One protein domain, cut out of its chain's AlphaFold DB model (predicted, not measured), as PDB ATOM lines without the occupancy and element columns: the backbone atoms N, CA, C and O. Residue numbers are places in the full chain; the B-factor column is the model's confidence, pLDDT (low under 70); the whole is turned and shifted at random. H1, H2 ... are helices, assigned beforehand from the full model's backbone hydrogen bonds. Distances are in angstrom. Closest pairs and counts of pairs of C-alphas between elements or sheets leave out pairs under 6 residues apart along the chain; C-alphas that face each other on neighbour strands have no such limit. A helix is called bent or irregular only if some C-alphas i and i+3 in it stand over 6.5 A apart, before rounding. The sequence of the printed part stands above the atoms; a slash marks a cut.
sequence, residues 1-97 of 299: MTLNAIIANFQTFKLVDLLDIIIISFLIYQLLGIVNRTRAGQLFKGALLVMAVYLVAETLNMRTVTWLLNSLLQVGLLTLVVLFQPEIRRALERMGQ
ATOM      1  N   MET A   1     116.844 103.544 153.974       53.16
ATOM      2  CA  MET A   1     117.210 104.244 152.718       53.16
ATOM      3  C   MET A   1     118.699 104.634 152.647       53.16
ATOM      4  O   MET A   1     119.041 105.538 151.904       53.16
ATOM      5  N   THR A   2     119.618 103.960 153.354       60.38
ATOM      6  CA  THR A   2     120.997 104.473 153.532       60.38
ATOM      7  C   THR A   2     122.099 103.540 153.025       60.38
ATOM      8  O   THR A   2     123.069 104.034 152.467       60.38
ATOM      9  N   LEU A   3     121.954 102.210 153.110       58.69
ATOM     10  CA  LEU A   3     123.000 101.291 152.626       58.69
ATOM     11  C   LEU A   3     123.067 101.209 151.092       58.69
ATOM     12  O   LEU A   3     124.142 101.320 150.512       58.69
ATOM     13  N   ASN A   4     121.917 101.089 150.423       62.09
ATOM     14  CA  ASN A   4     121.872 100.958 148.961       62.09
ATOM     15  C   ASN A   4     122.329 102.237 148.236       62.09
ATOM     16  O   ASN A   4     122.881 102.149 147.148       62.09
ATOM     17  N   ALA A   5     122.158 103.413 148.852       62.84
ATOM     18  CA  ALA A   5     122.648 104.685 148.315       62.84
ATOM     19  C   ALA A   5     124.182 104.806 148.410       62.84
ATOM     20  O   ALA A   5     124.826 105.296 147.488       62.84
ATOM     21  N   ILE A   6     124.782 104.309 149.497       62.47
ATOM     22  CA  ILE A   6     126.243 104.256 149.656       62.47
ATOM     23  C   ILE A   6     126.845 103.258 148.654       62.47
ATOM     24  O   ILE A   6     127.833 103.571 147.997       62.47
ATOM     25  N   ILE A   7     126.212 102.097 148.468       64.75
ATOM     26  CA  ILE A   7     126.661 101.070 147.513       64.75
ATOM     27  C   ILE A   7     126.524 101.555 146.056       64.75
ATOM     28  O   ILE A   7     127.417 101.310 145.248       64.75
ATOM     29  N   ALA A   8     125.471 102.310 145.724       63.59
ATOM     30  CA  ALA A   8     125.305 102.922 144.402       63.59
ATOM     31  C   ALA A   8     126.377 103.990 144.094       63.59
ATOM     32  O   ALA A   8     126.869 104.071 142.968       63.59
ATOM     33  N   ASN A   9     126.812 104.762 145.096       61.94
ATOM     34  CA  ASN A   9     127.918 105.715 144.933       61.94
ATOM     35  C   ASN A   9     129.259 105.011 144.665       61.94
ATOM     36  O   ASN A   9     130.031 105.473 143.828       61.94
ATOM     37  N   PHE A  10     129.510 103.853 145.286       61.72
ATOM     38  CA  PHE A  10     130.695 103.035 144.992       61.72
ATOM     39  C   PHE A  10     130.694 102.448 143.570       61.72
ATOM     40  O   PHE A  10     131.760 102.241 143.001       61.72
ATOM     41  N   GLN A  11     129.524 102.220 142.963       62.25
ATOM     42  CA  GLN A  11     129.422 101.771 141.565       62.25
ATOM     43  C   GLN A  11     129.642 102.893 140.540       62.25
ATOM     44  O   GLN A  11     129.867 102.611 139.365       62.25
ATOM     45  N   THR A  12     129.616 104.157 140.974       67.19
ATOM     46  CA  THR A  12     129.861 105.328 140.114       67.19
ATOM     47  C   THR A  12     131.311 105.818 140.210       67.19
ATOM     48  O   THR A  12     131.670 106.790 139.552       67.19
ATOM     49  N   PHE A  13     132.142 105.139 141.010       70.19
ATOM     50  CA  PHE A  13     133.527 105.510 141.278       70.19
ATOM     51  C   PHE A  13     134.367 105.369 140.009       70.19
ATOM     52  O   PHE A  13     134.671 104.265 139.546       70.19
ATOM     53  N   LYS A  14     134.722 106.500 139.409       81.50
ATOM     54  CA  LYS A  14     135.562 106.545 138.217       81.50
ATOM     55  C   LYS A  14     137.023 106.556 138.636       81.50
ATOM     56  O   LYS A  14     137.399 107.037 139.700       81.50
ATOM     57  N   LEU A  15     137.888 106.098 137.736       79.06
ATOM     58  CA  LEU A  15     139.343 106.181 137.910       79.06
ATOM     59  C   LEU A  15     139.816 107.642 138.089       79.06
ATOM     60  O   LEU A  15     140.838 107.897 138.718       79.06
ATOM     61  N   VAL A  16     139.019 108.596 137.593       81.38
ATOM     62  CA  VAL A  16     139.187 110.041 137.801       81.38
ATOM     63  C   VAL A  16     138.983 110.439 139.268       81.38
ATOM     64  O   VAL A  16     139.769 111.234 139.765       81.38
ATOM     65  N   ASP A  17     138.018 109.851 139.981       85.38
ATOM     66  CA  ASP A  17     137.756 110.162 141.397       85.38
ATOM     67  C   ASP A  17     138.890 109.643 142.293       85.38
ATOM     68  O   ASP A  17     139.311 110.303 143.240       85.38
ATOM     69  N   LEU A  18     139.453 108.477 141.952       83.38
ATOM     70  CA  LEU A  18     140.649 107.952 142.616       83.38
ATOM     71  C   LEU A  18     141.853 108.885 142.417       83.38
ATOM     72  O   LEU A  18     142.595 109.152 143.362       83.38
ATOM     73  N   LEU A  19     142.045 109.379 141.192       84.44
ATOM     74  CA  LEU A  19     143.122 110.308 140.861       84.44
ATOM     75  C   LEU A  19     142.933 111.651 141.588       84.44
ATOM     76  O   LEU A  19     143.902 112.182 142.129       84.44
ATOM     77  N   ASP A  20     141.699 112.146 141.680       83.56
ATOM     78  CA  ASP A  20     141.357 113.371 142.407       83.56
ATOM     79  C   ASP A  20     141.644 113.241 143.911       83.56
ATOM     80  O   ASP A  20     142.345 114.069 144.491       83.56
ATOM     81  N   ILE A  21     141.235 112.130 144.536       90.75
ATOM     82  CA  ILE A  21     141.536 111.850 145.949       90.75
ATOM     83  C   ILE A  21     143.047 111.780 146.195       90.75
ATOM     84  O   ILE A  21     143.524 112.310 147.198       90.75
ATOM     85  N   ILE A  22     143.817 111.156 145.297       91.50
ATOM     86  CA  ILE A  22     145.282 111.087 145.419       91.50
ATOM     87  C   ILE A  22     145.898 112.488 145.324       91.50
ATOM     88  O   ILE A  22     146.752 112.831 146.144       91.50
ATOM     89  N   ILE A  23     145.457 113.310 144.367       87.06
ATOM     90  CA  ILE A  23     145.955 114.680 144.190       87.06
ATOM     91  C   ILE A  23     145.609 115.546 145.401       87.06
ATOM     92  O   ILE A  23     146.496 116.194 145.959       87.06
ATOM     93  N   ILE A  24     144.347 115.540 145.834       89.50
ATOM     94  CA  ILE A  24     143.881 116.313 146.988       89.50
ATOM     95  C   ILE A  24     144.606 115.854 148.255       89.50
ATOM     96  O   ILE A  24     145.090 116.688 149.016       89.50
ATOM     97  N   SER A  25     144.751 114.544 148.464       87.69
ATOM     98  CA  SER A  25     145.470 113.985 149.615       87.69
ATOM     99  C   SER A  25     146.941 114.410 149.631       87.69
ATOM    100  O   SER A  25     147.442 114.867 150.660       87.69
ATOM    101  N   PHE A  26     147.626 114.359 148.484       87.94
ATOM    102  CA  PHE A  26     149.005 114.834 148.359       87.94
ATOM    103  C   PHE A  26     149.126 116.344 148.624       87.94
ATOM    104  O   PHE A  26     150.019 116.774 149.359       87.94
ATOM    105  N   LEU A  27     148.208 117.150 148.077       80.94
ATOM    106  CA  LEU A  27     148.149 118.594 148.318       80.94
ATOM    107  C   LEU A  27     147.937 118.912 149.799       80.94
ATOM    108  O   LEU A  27     148.680 119.721 150.353       80.94
ATOM    109  N   ILE A  28     146.975 118.252 150.450       83.19
ATOM    110  CA  ILE A  28     146.695 118.413 151.882       83.19
ATOM    111  C   ILE A  28     147.913 118.003 152.712       83.19
ATOM    112  O   ILE A  28     148.297 118.741 153.620       83.19
ATOM    113  N   TYR A  29     148.555 116.875 152.397       85.50
ATOM    114  CA  TYR A  29     149.756 116.424 153.100       85.50
ATOM    115  C   TYR A  29     150.881 117.465 153.022       85.50
ATOM    116  O   TYR A  29     151.475 117.809 154.048       85.50
ATOM    117  N   GLN A  30     151.121 118.047 151.840       73.31
ATOM    118  CA  GLN A  30     152.107 119.120 151.697       73.31
ATOM    119  C   GLN A  30     151.722 120.398 152.435       73.31
ATOM    120  O   GLN A  30     152.579 121.013 153.074       73.31
ATOM    121  N   LEU A  31     150.443 120.773 152.417       71.62
ATOM    122  CA  LEU A  31     149.933 121.920 153.168       71.62
ATOM    123  C   LEU A  31     150.160 121.738 154.676       71.62
ATOM    124  O   LEU A  31     150.700 122.627 155.335       71.62
ATOM    125  N   LEU A  32     149.846 120.556 155.215       75.38
ATOM    126  CA  LEU A  32     150.077 120.214 156.621       75.38
ATOM    127  C   LEU A  32     151.572 120.208 156.982       75.38
ATOM    128  O   LEU A  32     151.949 120.679 158.060       75.38
ATOM    129  N   GLY A  33     152.436 119.732 156.081       69.38
ATOM    130  CA  GLY A  33     153.890 119.775 156.250       69.38
ATOM    131  C   GLY A  33     154.432 121.202 156.403       69.38
ATOM    132  O   GLY A  33     155.252 121.460 157.289       69.38
ATOM    133  N   ILE A  34     153.929 122.146 155.600       65.06
ATOM    134  CA  ILE A  34     154.311 123.568 155.650       65.06
ATOM    135  C   ILE A  34     153.802 124.233 156.938       65.06
ATOM    136  O   ILE A  34     154.541 124.977 157.591       65.06
ATOM    137  N   VAL A  35     152.566 123.933 157.351       70.00
ATOM    138  CA  VAL A  35     151.965 124.484 158.580       70.00
ATOM    139  C   VAL A  35     152.699 123.996 159.839       70.00
ATOM    140  O   VAL A  35     152.796 124.719 160.829       70.00
ATOM    141  N   ASN A  36     153.266 122.791 159.831       65.00
ATOM    142  CA  ASN A  36     153.971 122.266 161.004       65.00
ATOM    143  C   ASN A  36     155.415 122.761 161.147       65.00
ATOM    144  O   ASN A  36     155.947 122.718 162.254       65.00
ATOM    145  N   ARG A  37     156.045 123.236 160.067       60.19
ATOM    146  CA  ARG A  37     157.468 123.615 160.069       60.19
ATOM    147  C   ARG A  37     157.728 125.120 160.074       60.19
ATOM    148  O   ARG A  37     158.876 125.526 160.210       60.19
ATOM    149  N   THR A  38     156.700 125.956 159.923       73.56
ATOM    150  CA  THR A  38     156.873 127.408 159.748       73.56
ATOM    151  C   THR A  38     156.257 128.224 160.884       73.56
ATOM    152  O   THR A  38     155.220 127.867 161.443       73.56
ATOM    153  N   ARG A  39     156.860 129.387 161.179       70.44
ATOM    154  CA  ARG A  39     156.275 130.403 162.081       70.44
ATOM    155  C   ARG A  39     154.883 130.847 161.610       70.44
ATOM    156  O   ARG A  39     153.980 131.003 162.424       70.44
ATOM    157  N   ALA A  40     154.680 130.960 160.294       73.06
ATOM    158  CA  ALA A  40     153.373 131.248 159.699       73.06
ATOM    159  C   ALA A  40     152.325 130.166 160.023       73.06
ATOM    160  O   ALA A  40     151.163 130.475 160.276       73.06
ATOM    161  N   GLY A  41     152.735 128.899 160.089       75.94
ATOM    162  CA  GLY A  41     151.856 127.803 160.471       75.94
ATOM    163  C   GLY A  41     151.410 127.832 161.938       75.94
ATOM    164  O   GLY A  41     150.275 127.463 162.235       75.94
ATOM    165  N   GLN A  42     152.241 128.340 162.856       75.06
ATOM    166  CA  GLN A  42     151.818 128.594 164.243       75.06
ATOM    167  C   GLN A  42     150.746 129.691 164.315       75.06
ATOM    168  O   GLN A  42     149.751 129.516 165.018       75.06
ATOM    169  N   LEU A  43     150.900 130.774 163.543       81.88
ATOM    170  CA  LEU A  43     149.884 131.829 163.436       81.88
ATOM    171  C   LEU A  43     148.565 131.281 162.873       81.88
ATOM    172  O   LEU A  43     147.499 131.572 163.412       81.88
ATOM    173  N   PHE A  44     148.634 130.426 161.849       82.25
ATOM    174  CA  PHE A  44     147.457 129.777 161.269       82.25
ATOM    175  C   PHE A  44     146.734 128.868 162.275       82.25
ATOM    176  O   PHE A  44     145.512 128.935 162.396       82.25
ATOM    177  N   LYS A  45     147.471 128.063 163.056       81.00
ATOM    178  CA  LYS A  45     146.895 127.246 164.142       81.00
ATOM    179  C   LYS A  45     146.220 128.105 165.214       81.00
ATOM    180  O   LYS A  45     145.137 127.752 165.672       81.00
ATOM    181  N   GLY A  46     146.833 129.231 165.587       84.25
ATOM    182  CA  GLY A  46     146.243 130.199 166.514       84.25
ATOM    183  C   GLY A  46     144.937 130.793 165.982       84.25
ATOM    184  O   GLY A  46     143.936 130.806 166.693       84.25
ATOM    185  N   ALA A  47     144.912 131.201 164.710       86.62
ATOM    186  CA  ALA A  47     143.704 131.700 164.053       86.62
ATOM    187  C   ALA A  47     142.590 130.639 163.997       86.62
ATOM    188  O   ALA A  47     141.431 130.940 164.277       86.62
ATOM    189  N   LEU A  48     142.941 129.383 163.702       88.06
ATOM    190  CA  LEU A  48     141.995 128.265 163.668       88.06
ATOM    191  C   LEU A  48     141.410 127.979 165.059       88.06
ATOM    192  O   LEU A  48     140.207 127.761 165.178       88.06
ATOM    193  N   LEU A  49     142.224 128.055 166.116       87.81
ATOM    194  CA  LEU A  49     141.756 127.925 167.498       87.81
ATOM    195  C   LEU A  49     140.776 129.044 167.878       87.81
ATOM    196  O   LEU A  49     139.708 128.754 168.410       87.81
ATOM    197  N   VAL A  50     141.089 130.305 167.559       88.31
ATOM    198  CA  VAL A  50     140.172 131.436 167.793       88.31
ATOM    199  C   VAL A  50     138.852 131.236 167.041       88.31
ATOM    200  O   VAL A  50     137.784 131.454 167.609       88.31
ATOM    201  N   MET A  51     138.910 130.756 165.798       90.56
ATOM    202  CA  MET A  51     137.723 130.468 164.991       90.56
ATOM    203  C   MET A  51     136.895 129.301 165.548       90.56
ATOM    204  O   MET A  51     135.671 129.378 165.570       90.56
ATOM    205  N   ALA A  52     137.530 128.252 166.073       89.56
ATOM    206  CA  ALA A  52     136.829 127.162 166.750       89.56
ATOM    207  C   ALA A  52     136.106 127.653 168.016       89.56
ATOM    208  O   ALA A  52     134.939 127.327 168.224       89.56
ATOM    209  N   VAL A  53     136.767 128.482 168.833       88.94
ATOM    210  CA  VAL A  53     136.149 129.091 170.024       88.94
ATOM    211  C   VAL A  53     134.986 130.006 169.633       88.94
ATOM    212  O   VAL A  53     133.954 129.982 170.299       88.94
ATOM    213  N   TYR A  54     135.115 130.759 168.537       91.56
ATOM    214  CA  TYR A  54     134.030 131.576 167.990       91.56
ATOM    215  C   TYR A  54     132.807 130.730 167.610       91.56
ATOM    216  O   TYR A  54     131.708 131.023 168.070       91.56
ATOM    217  N   LEU A  55     132.995 129.635 166.864       90.69
ATOM    218  CA  LEU A  55     131.898 128.736 166.484       90.69
ATOM    219  C   LEU A  55     131.213 128.107 167.707       90.69
ATOM    220  O   LEU A  55     129.988 127.992 167.752       90.69
ATOM    221  N   VAL A  56     131.984 127.725 168.729       90.56
ATOM    222  CA  VAL A  56     131.430 127.212 169.992       90.56
ATOM    223  C   VAL A  56     130.638 128.298 170.727       90.56
ATOM    224  O   VAL A  56     129.533 128.043 171.194       90.56
ATOM    225  N   ALA A  57     131.157 129.525 170.801       91.31
ATOM    226  CA  ALA A  57     130.469 130.642 171.445       91.31
ATOM    227  C   ALA A  57     129.164 131.019 170.722       91.31
ATOM    228  O   ALA A  57     128.161 131.287 171.385       91.31
ATOM    229  N   GLU A  58     129.161 130.991 169.387       90.06
ATOM    230  CA  GLU A  58     127.989 131.275 168.555       90.06
ATOM    231  C   GLU A  58     126.926 130.175 168.690       90.06
ATOM    232  O   GLU A  58     125.759 130.472 168.951       90.06
ATOM    233  N   THR A  59     127.325 128.900 168.620       89.19
ATOM    234  CA  THR A  59     126.402 127.760 168.789       89.19
ATOM    235  C   THR A  59     125.797 127.686 170.191       89.19
ATOM    236  O   THR A  59     124.621 127.353 170.334       89.19
ATOM    237  N   LEU A  60     126.560 128.055 171.222       91.81
ATOM    238  CA  LEU A  60     126.087 128.153 172.607       91.81
ATOM    239  C   LEU A  60     125.409 129.498 172.934       91.81
ATOM    240  O   LEU A  60     125.001 129.713 174.075       91.81
ATOM    241  N   ASN A  61     125.264 130.404 171.958       92.06
ATOM    242  CA  ASN A  61     124.618 131.713 172.115       92.06
ATOM    243  C   ASN A  61     125.253 132.626 173.193       92.06
ATOM    244  O   ASN A  61     124.589 133.451 173.831       92.06
ATOM    245  N   MET A  62     126.567 132.515 173.401       94.62
ATOM    246  CA  MET A  62     127.315 133.302 174.383       94.62
ATOM    247  C   MET A  62     127.532 134.739 173.882       94.62
ATOM    248  O   MET A  62     128.566 135.058 173.291       94.62
ATOM    249  N   ARG A  63     126.565 135.632 174.134       90.38
ATOM    250  CA  ARG A  63     126.552 137.013 173.602       90.38
ATOM    251  C   ARG A  63     127.827 137.811 173.887       90.38
ATOM    252  O   ARG A  63     128.396 138.382 172.963       90.38
ATOM    253  N   THR A  64     128.300 137.837 175.134       93.69
ATOM    254  CA  THR A  64     129.486 138.628 175.518       93.69
ATOM    255  C   THR A  64     130.763 138.105 174.864       93.69
ATOM    256  O   THR A  64     131.569 138.889 174.371       93.69
ATOM    257  N   VAL A  65     130.933 136.779 174.817       90.62
ATOM    258  CA  VAL A  65     132.106 136.142 174.197       90.62
ATOM    259  C   VAL A  65     132.090 136.359 172.688       90.62
ATOM    260  O   VAL A  65     133.101 136.756 172.122       90.62
ATOM    261  N   THR A  66     130.935 136.188 172.046       92.25
ATOM    262  CA  THR A  66     130.773 136.415 170.602       92.25
ATOM    263  C   THR A  66     131.046 137.876 170.237       92.25
ATOM    264  O   THR A  66     131.760 138.149 169.276       92.25
ATOM    265  N   TRP A  67     130.558 138.832 171.038       95.31
ATOM    266  CA  TRP A  67     130.845 140.258 170.851       95.31
ATOM    267  C   TRP A  67     132.340 140.586 170.999       95.31
ATOM    268  O   TRP A  67     132.904 141.305 170.169       95.31
ATOM    269  N   LEU A  68     132.993 140.025 172.024       93.88
ATOM    270  CA  LEU A  68     134.424 140.211 172.262       93.88
ATOM    271  C   LEU A  68     135.259 139.629 171.114       93.88
ATOM    272  O   LEU A  68     136.155 140.299 170.607       93.88
ATOM    273  N   LEU A  69     134.945 138.405 170.683       92.56
ATOM    274  CA  LEU A  69     135.635 137.736 169.582       92.56
ATOM    275  C   LEU A  69     135.425 138.470 168.256       92.56
ATOM    276  O   LEU A  69     136.395 138.650 167.533       92.56
ATOM    277  N   ASN A  70     134.221 138.965 167.961       92.81
ATOM    278  CA  ASN A  70     133.975 139.777 166.764       92.81
ATOM    279  C   ASN A  70     134.809 141.062 166.762       92.81
ATOM    280  O   ASN A  70     135.444 141.382 165.758       92.81
ATOM    281  N   SER A  71     134.870 141.760 167.897       93.38
ATOM    282  CA  SER A  71     135.694 142.967 168.034       93.38
ATOM    283  C   SER A  71     137.185 142.650 167.857       93.38
ATOM    284  O   SER A  71     137.893 143.345 167.126       93.38
ATOM    285  N   LEU A  72     137.656 141.561 168.477       92.62
ATOM    286  CA  LEU A  72     139.037 141.096 168.364       92.62
ATOM    287  C   LEU A  72     139.384 140.674 166.931       92.62
ATOM    288  O   LEU A  72     140.450 141.033 166.443       92.62
ATOM    289  N   LEU A  73     138.503 139.939 166.251       91.75
ATOM    290  CA  LEU A  73     138.698 139.497 164.870       91.75
ATOM    291  C   LEU A  73     138.710 140.682 163.904       91.75
ATOM    292  O   LEU A  73     139.523 140.697 162.988       91.75
ATOM    293  N   GLN A  74     137.871 141.696 164.121       92.06
ATOM    294  CA  GLN A  74     137.820 142.881 163.265       92.06
ATOM    295  C   GLN A  74     139.109 143.713 163.364       92.06
ATOM    296  O   GLN A  74     139.730 144.017 162.342       92.06
ATOM    297  N   VAL A  75     139.562 144.029 164.585       94.81
ATOM    298  CA  VAL A  75     140.837 144.742 164.805       94.81
ATOM    299  C   VAL A  75     142.027 143.866 164.411       94.81
ATOM    300  O   VAL A  75     142.986 144.344 163.800       94.81
ATOM    301  N   GLY A  76     141.959 142.573 164.725       90.88
ATOM    302  CA  GLY A  76     142.988 141.588 164.426       90.88
ATOM    303  C   GLY A  76     143.195 141.405 162.929       90.88
ATOM    304  O   GLY A  76     144.337 141.406 162.486       90.88
ATOM    305  N   LEU A  77     142.123 141.327 162.136       90.31
ATOM    306  CA  LEU A  77     142.204 141.212 160.681       90.31
ATOM    307  C   LEU A  77     142.832 142.463 160.055       90.31
ATOM    308  O   LEU A  77     143.712 142.341 159.207       90.31
ATOM    309  N   LEU A  78     142.439 143.660 160.505       93.75
ATOM    310  CA  LEU A  78     143.037 144.912 160.031       93.75
ATOM    311  C   LEU A  78     144.532 144.974 160.378       93.75
ATOM    312  O   LEU A  78     145.363 145.245 159.512       93.75
ATOM    313  N   THR A  79     144.882 144.643 161.624       92.75
ATOM    314  CA  THR A  79     146.275 144.580 162.093       92.75
ATOM    315  C   THR A  79     147.082 143.552 161.306       92.75
ATOM    316  O   THR A  79     148.216 143.831 160.927       92.75
ATOM    317  N   LEU A  80     146.496 142.387 161.013       87.94
ATOM    318  CA  LEU A  80     147.111 141.332 160.213       87.94
ATOM    319  C   LEU A  80     147.444 141.844 158.811       87.94
ATOM    320  O   LEU A  80     148.577 141.693 158.373       87.94
ATOM    321  N   VAL A  81     146.499 142.493 158.125       90.06
ATOM    322  CA  VAL A  81     146.729 143.044 156.779       90.06
ATOM    323  C   VAL A  81     147.859 144.071 156.786       90.06
ATOM    324  O   VAL A  81     148.726 144.011 155.920       90.06
ATOM    325  N   VAL A  82     147.889 144.979 157.767       93.19
ATOM    326  CA  VAL A  82     148.953 145.991 157.890       93.19
ATOM    327  C   VAL A  82     150.307 145.347 158.201       93.19
ATOM    328  O   VAL A  82     151.307 145.706 157.583       93.19
ATOM    329  N   LEU A  83     150.351 144.367 159.111       87.75
ATOM    330  CA  LEU A  83     151.580 143.644 159.455       87.75
ATOM    331  C   LEU A  83     152.128 142.830 158.287       87.75
ATOM    332  O   LEU A  83     153.338 142.808 158.112       87.75
ATOM    333  N   PHE A  84     151.253 142.183 157.513       87.06
ATOM    334  CA  PHE A  84     151.621 141.350 156.364       87.06
ATOM    335  C   PHE A  84     151.750 142.135 155.051       87.06
ATOM    336  O   PHE A  84     152.093 141.562 154.012       87.06
ATOM    337  N   GLN A  85     151.465 143.441 155.053       92.81
ATOM    338  CA  GLN A  85     151.567 144.287 153.866       92.81
ATOM    339  C   GLN A  85     152.965 144.216 153.213       92.81
ATOM    340  O   GLN A  85     153.027 144.064 151.986       92.81
ATOM    341  N   PRO A  86     154.089 144.280 153.962       83.50
ATOM    342  CA  PRO A  86     155.425 144.146 153.382       83.50
ATOM    343  C   PRO A  86     155.660 142.775 152.737       83.50
ATOM    344  O   PRO A  86     156.278 142.701 151.677       83.50
ATOM    345  N   GLU A  87     155.165 141.693 153.334       82.75
ATOM    346  CA  GLU A  87     155.327 140.320 152.847       82.75
ATOM    347  C   GLU A  87     154.531 140.091 151.564       82.75
ATOM    348  O   GLU A  87     155.075 139.536 150.608       82.75
ATOM    349  N   ILE A  88     153.276 140.556 151.512       82.31
ATOM    350  CA  ILE A  88     152.433 140.478 150.309       82.31
ATOM    351  C   ILE A  88     153.096 141.251 149.171       82.31
ATOM    352  O   ILE A  88     153.233 140.730 148.064       82.31
ATOM    353  N   ARG A  89     153.575 142.469 149.454       83.75
ATOM    354  CA  ARG A  89     154.313 143.276 148.481       83.75
ATOM    355  C   ARG A  89     155.545 142.536 147.960       83.75
ATOM    356  O   ARG A  89     155.696 142.410 146.751       83.75
ATOM    357  N   ARG A  90     156.383 141.987 148.844       75.62
ATOM    358  CA  ARG A  90     157.580 141.217 148.455       75.62
ATOM    359  C   ARG A  90     157.232 139.971 147.641       75.62
ATOM    360  O   ARG A  90     157.914 139.667 146.667       75.62
ATOM    361  N   ALA A  91     156.186 139.240 148.019       72.81
ATOM    362  CA  ALA A  91     155.742 138.051 147.299       72.81
ATOM    363  C   ALA A  91     155.256 138.397 145.883       72.81
ATOM    364  O   ALA A  91     155.631 137.719 144.926       72.81
ATOM    365  N   LEU A  92     154.488 139.479 145.737       76.06
ATOM    366  CA  LEU A  92     154.041 139.991 144.441       76.06
ATOM    367  C   LEU A  92     155.206 140.531 143.604       76.06
ATOM    368  O   LEU A  92     155.265 140.255 142.412       76.06
ATOM    369  N   GLU A  93     156.168 141.227 144.212       73.00
ATOM    370  CA  GLU A  93     157.392 141.686 143.538       73.00
ATOM    371  C   GLU A  93     158.229 140.505 143.016       73.00
ATOM    372  O   GLU A  93     158.732 140.550 141.894       73.00
ATOM    373  N   ARG A  94     158.338 139.413 143.786       62.44
ATOM    374  CA  ARG A  94     158.998 138.167 143.355       62.44
ATOM    375  C   ARG A  94     158.234 137.456 142.233       62.44
ATOM    376  O   ARG A  94     158.857 136.876 141.351       62.44
ATOM    377  N   MET A  95     156.903 137.501 142.255       64.62
ATOM    378  CA  MET A  95     156.043 136.901 141.227       64.62
ATOM    379  C   MET A  95     156.021 137.729 139.931       64.62
ATOM    380  O   MET A  95     155.959 137.172 138.839       64.62
ATOM    381  N   GLY A  96     156.119 139.057 140.051       58.78
ATOM    382  CA  GLY A  96     156.106 140.017 138.946       58.78
ATOM    383  C   GLY A  96     157.405 140.088 138.140       58.78
ATOM    384  O   GLY A  96     157.389 140.619 137.030       58.78
ATOM    385  N   GLN A  97     158.512 139.516 138.633       59.50
ATOM    386  CA  GLN A  97     159.750 139.323 137.861       59.50
ATOM    387  C   GLN A  97     159.547 138.239 136.789       59.50
ATOM    388  O   GLN A  97     159.984 137.091 136.911       59.50
TER     389      GLN A  97
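What this domain is: This is residues 1 to 97 of the 299 residues of the protein "Diadenylate cyclase" of Faecalibacterium sp. BIOML-A1 (UniProt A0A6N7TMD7). The long helix H4 folds back along H3 as a hairpin, its bent end H4b sticking out; H2 makes a corner with H3 and reaches away as a free arm, with H1 beyond its far end. The printed 97 residues hold four named helices, H1 to H4 in order, and no named strand: all helix, extended, radius of gyration of the C-alphas 20.5 A, spans 51 by 49 by 23 A.

How they stand to each other: Start at H4, residues 63 to 96, one helix by its hydrogen bonds but bent: C-alphas 83 and 86 are 7.2 A apart, and arms H4a, 63 to 83, and H4b, 86 to 96, stand at a steep tilt of 52 degrees. Residues 63 to 69 of H4a touch residues 50 to 58 of H3, residues 39 to 59, opposite ways at a shallow tilt of 25 degrees; the closest C-alphas, Ala 57 and Thr 66, are 5.8 A apart. H2, residues 15 to 37, touches H3 only at the corner, closest C-alphas Val 35 and Gly 41, 3.8 A, only just about perpendicular at 72 degrees. H1, residues 3 to 11, is apart from H2. Every O i to N i+4 pair is within hydrogen-bond range in H1, H2, H3, H4a and H4b.

Where its parts are: Find C-alpha 3, where H1 begins, at (123.000, 101.291, 152.626), and C-alpha 96, where H4b ends, at (156.106, 140.017, 138.946). H2 runs 33.5 A, H3 30.7 A and H4a 29.5 A.

The domain as a whole: The C-alphas of Met 1 and Gln 97, the two farthest apart, are 57.1 A apart. The printed part has no cut, and its three links are tight. pLDDT is under 70 at residues 1 to 12, 33 to 34, 36 to 37 and 94 to 97.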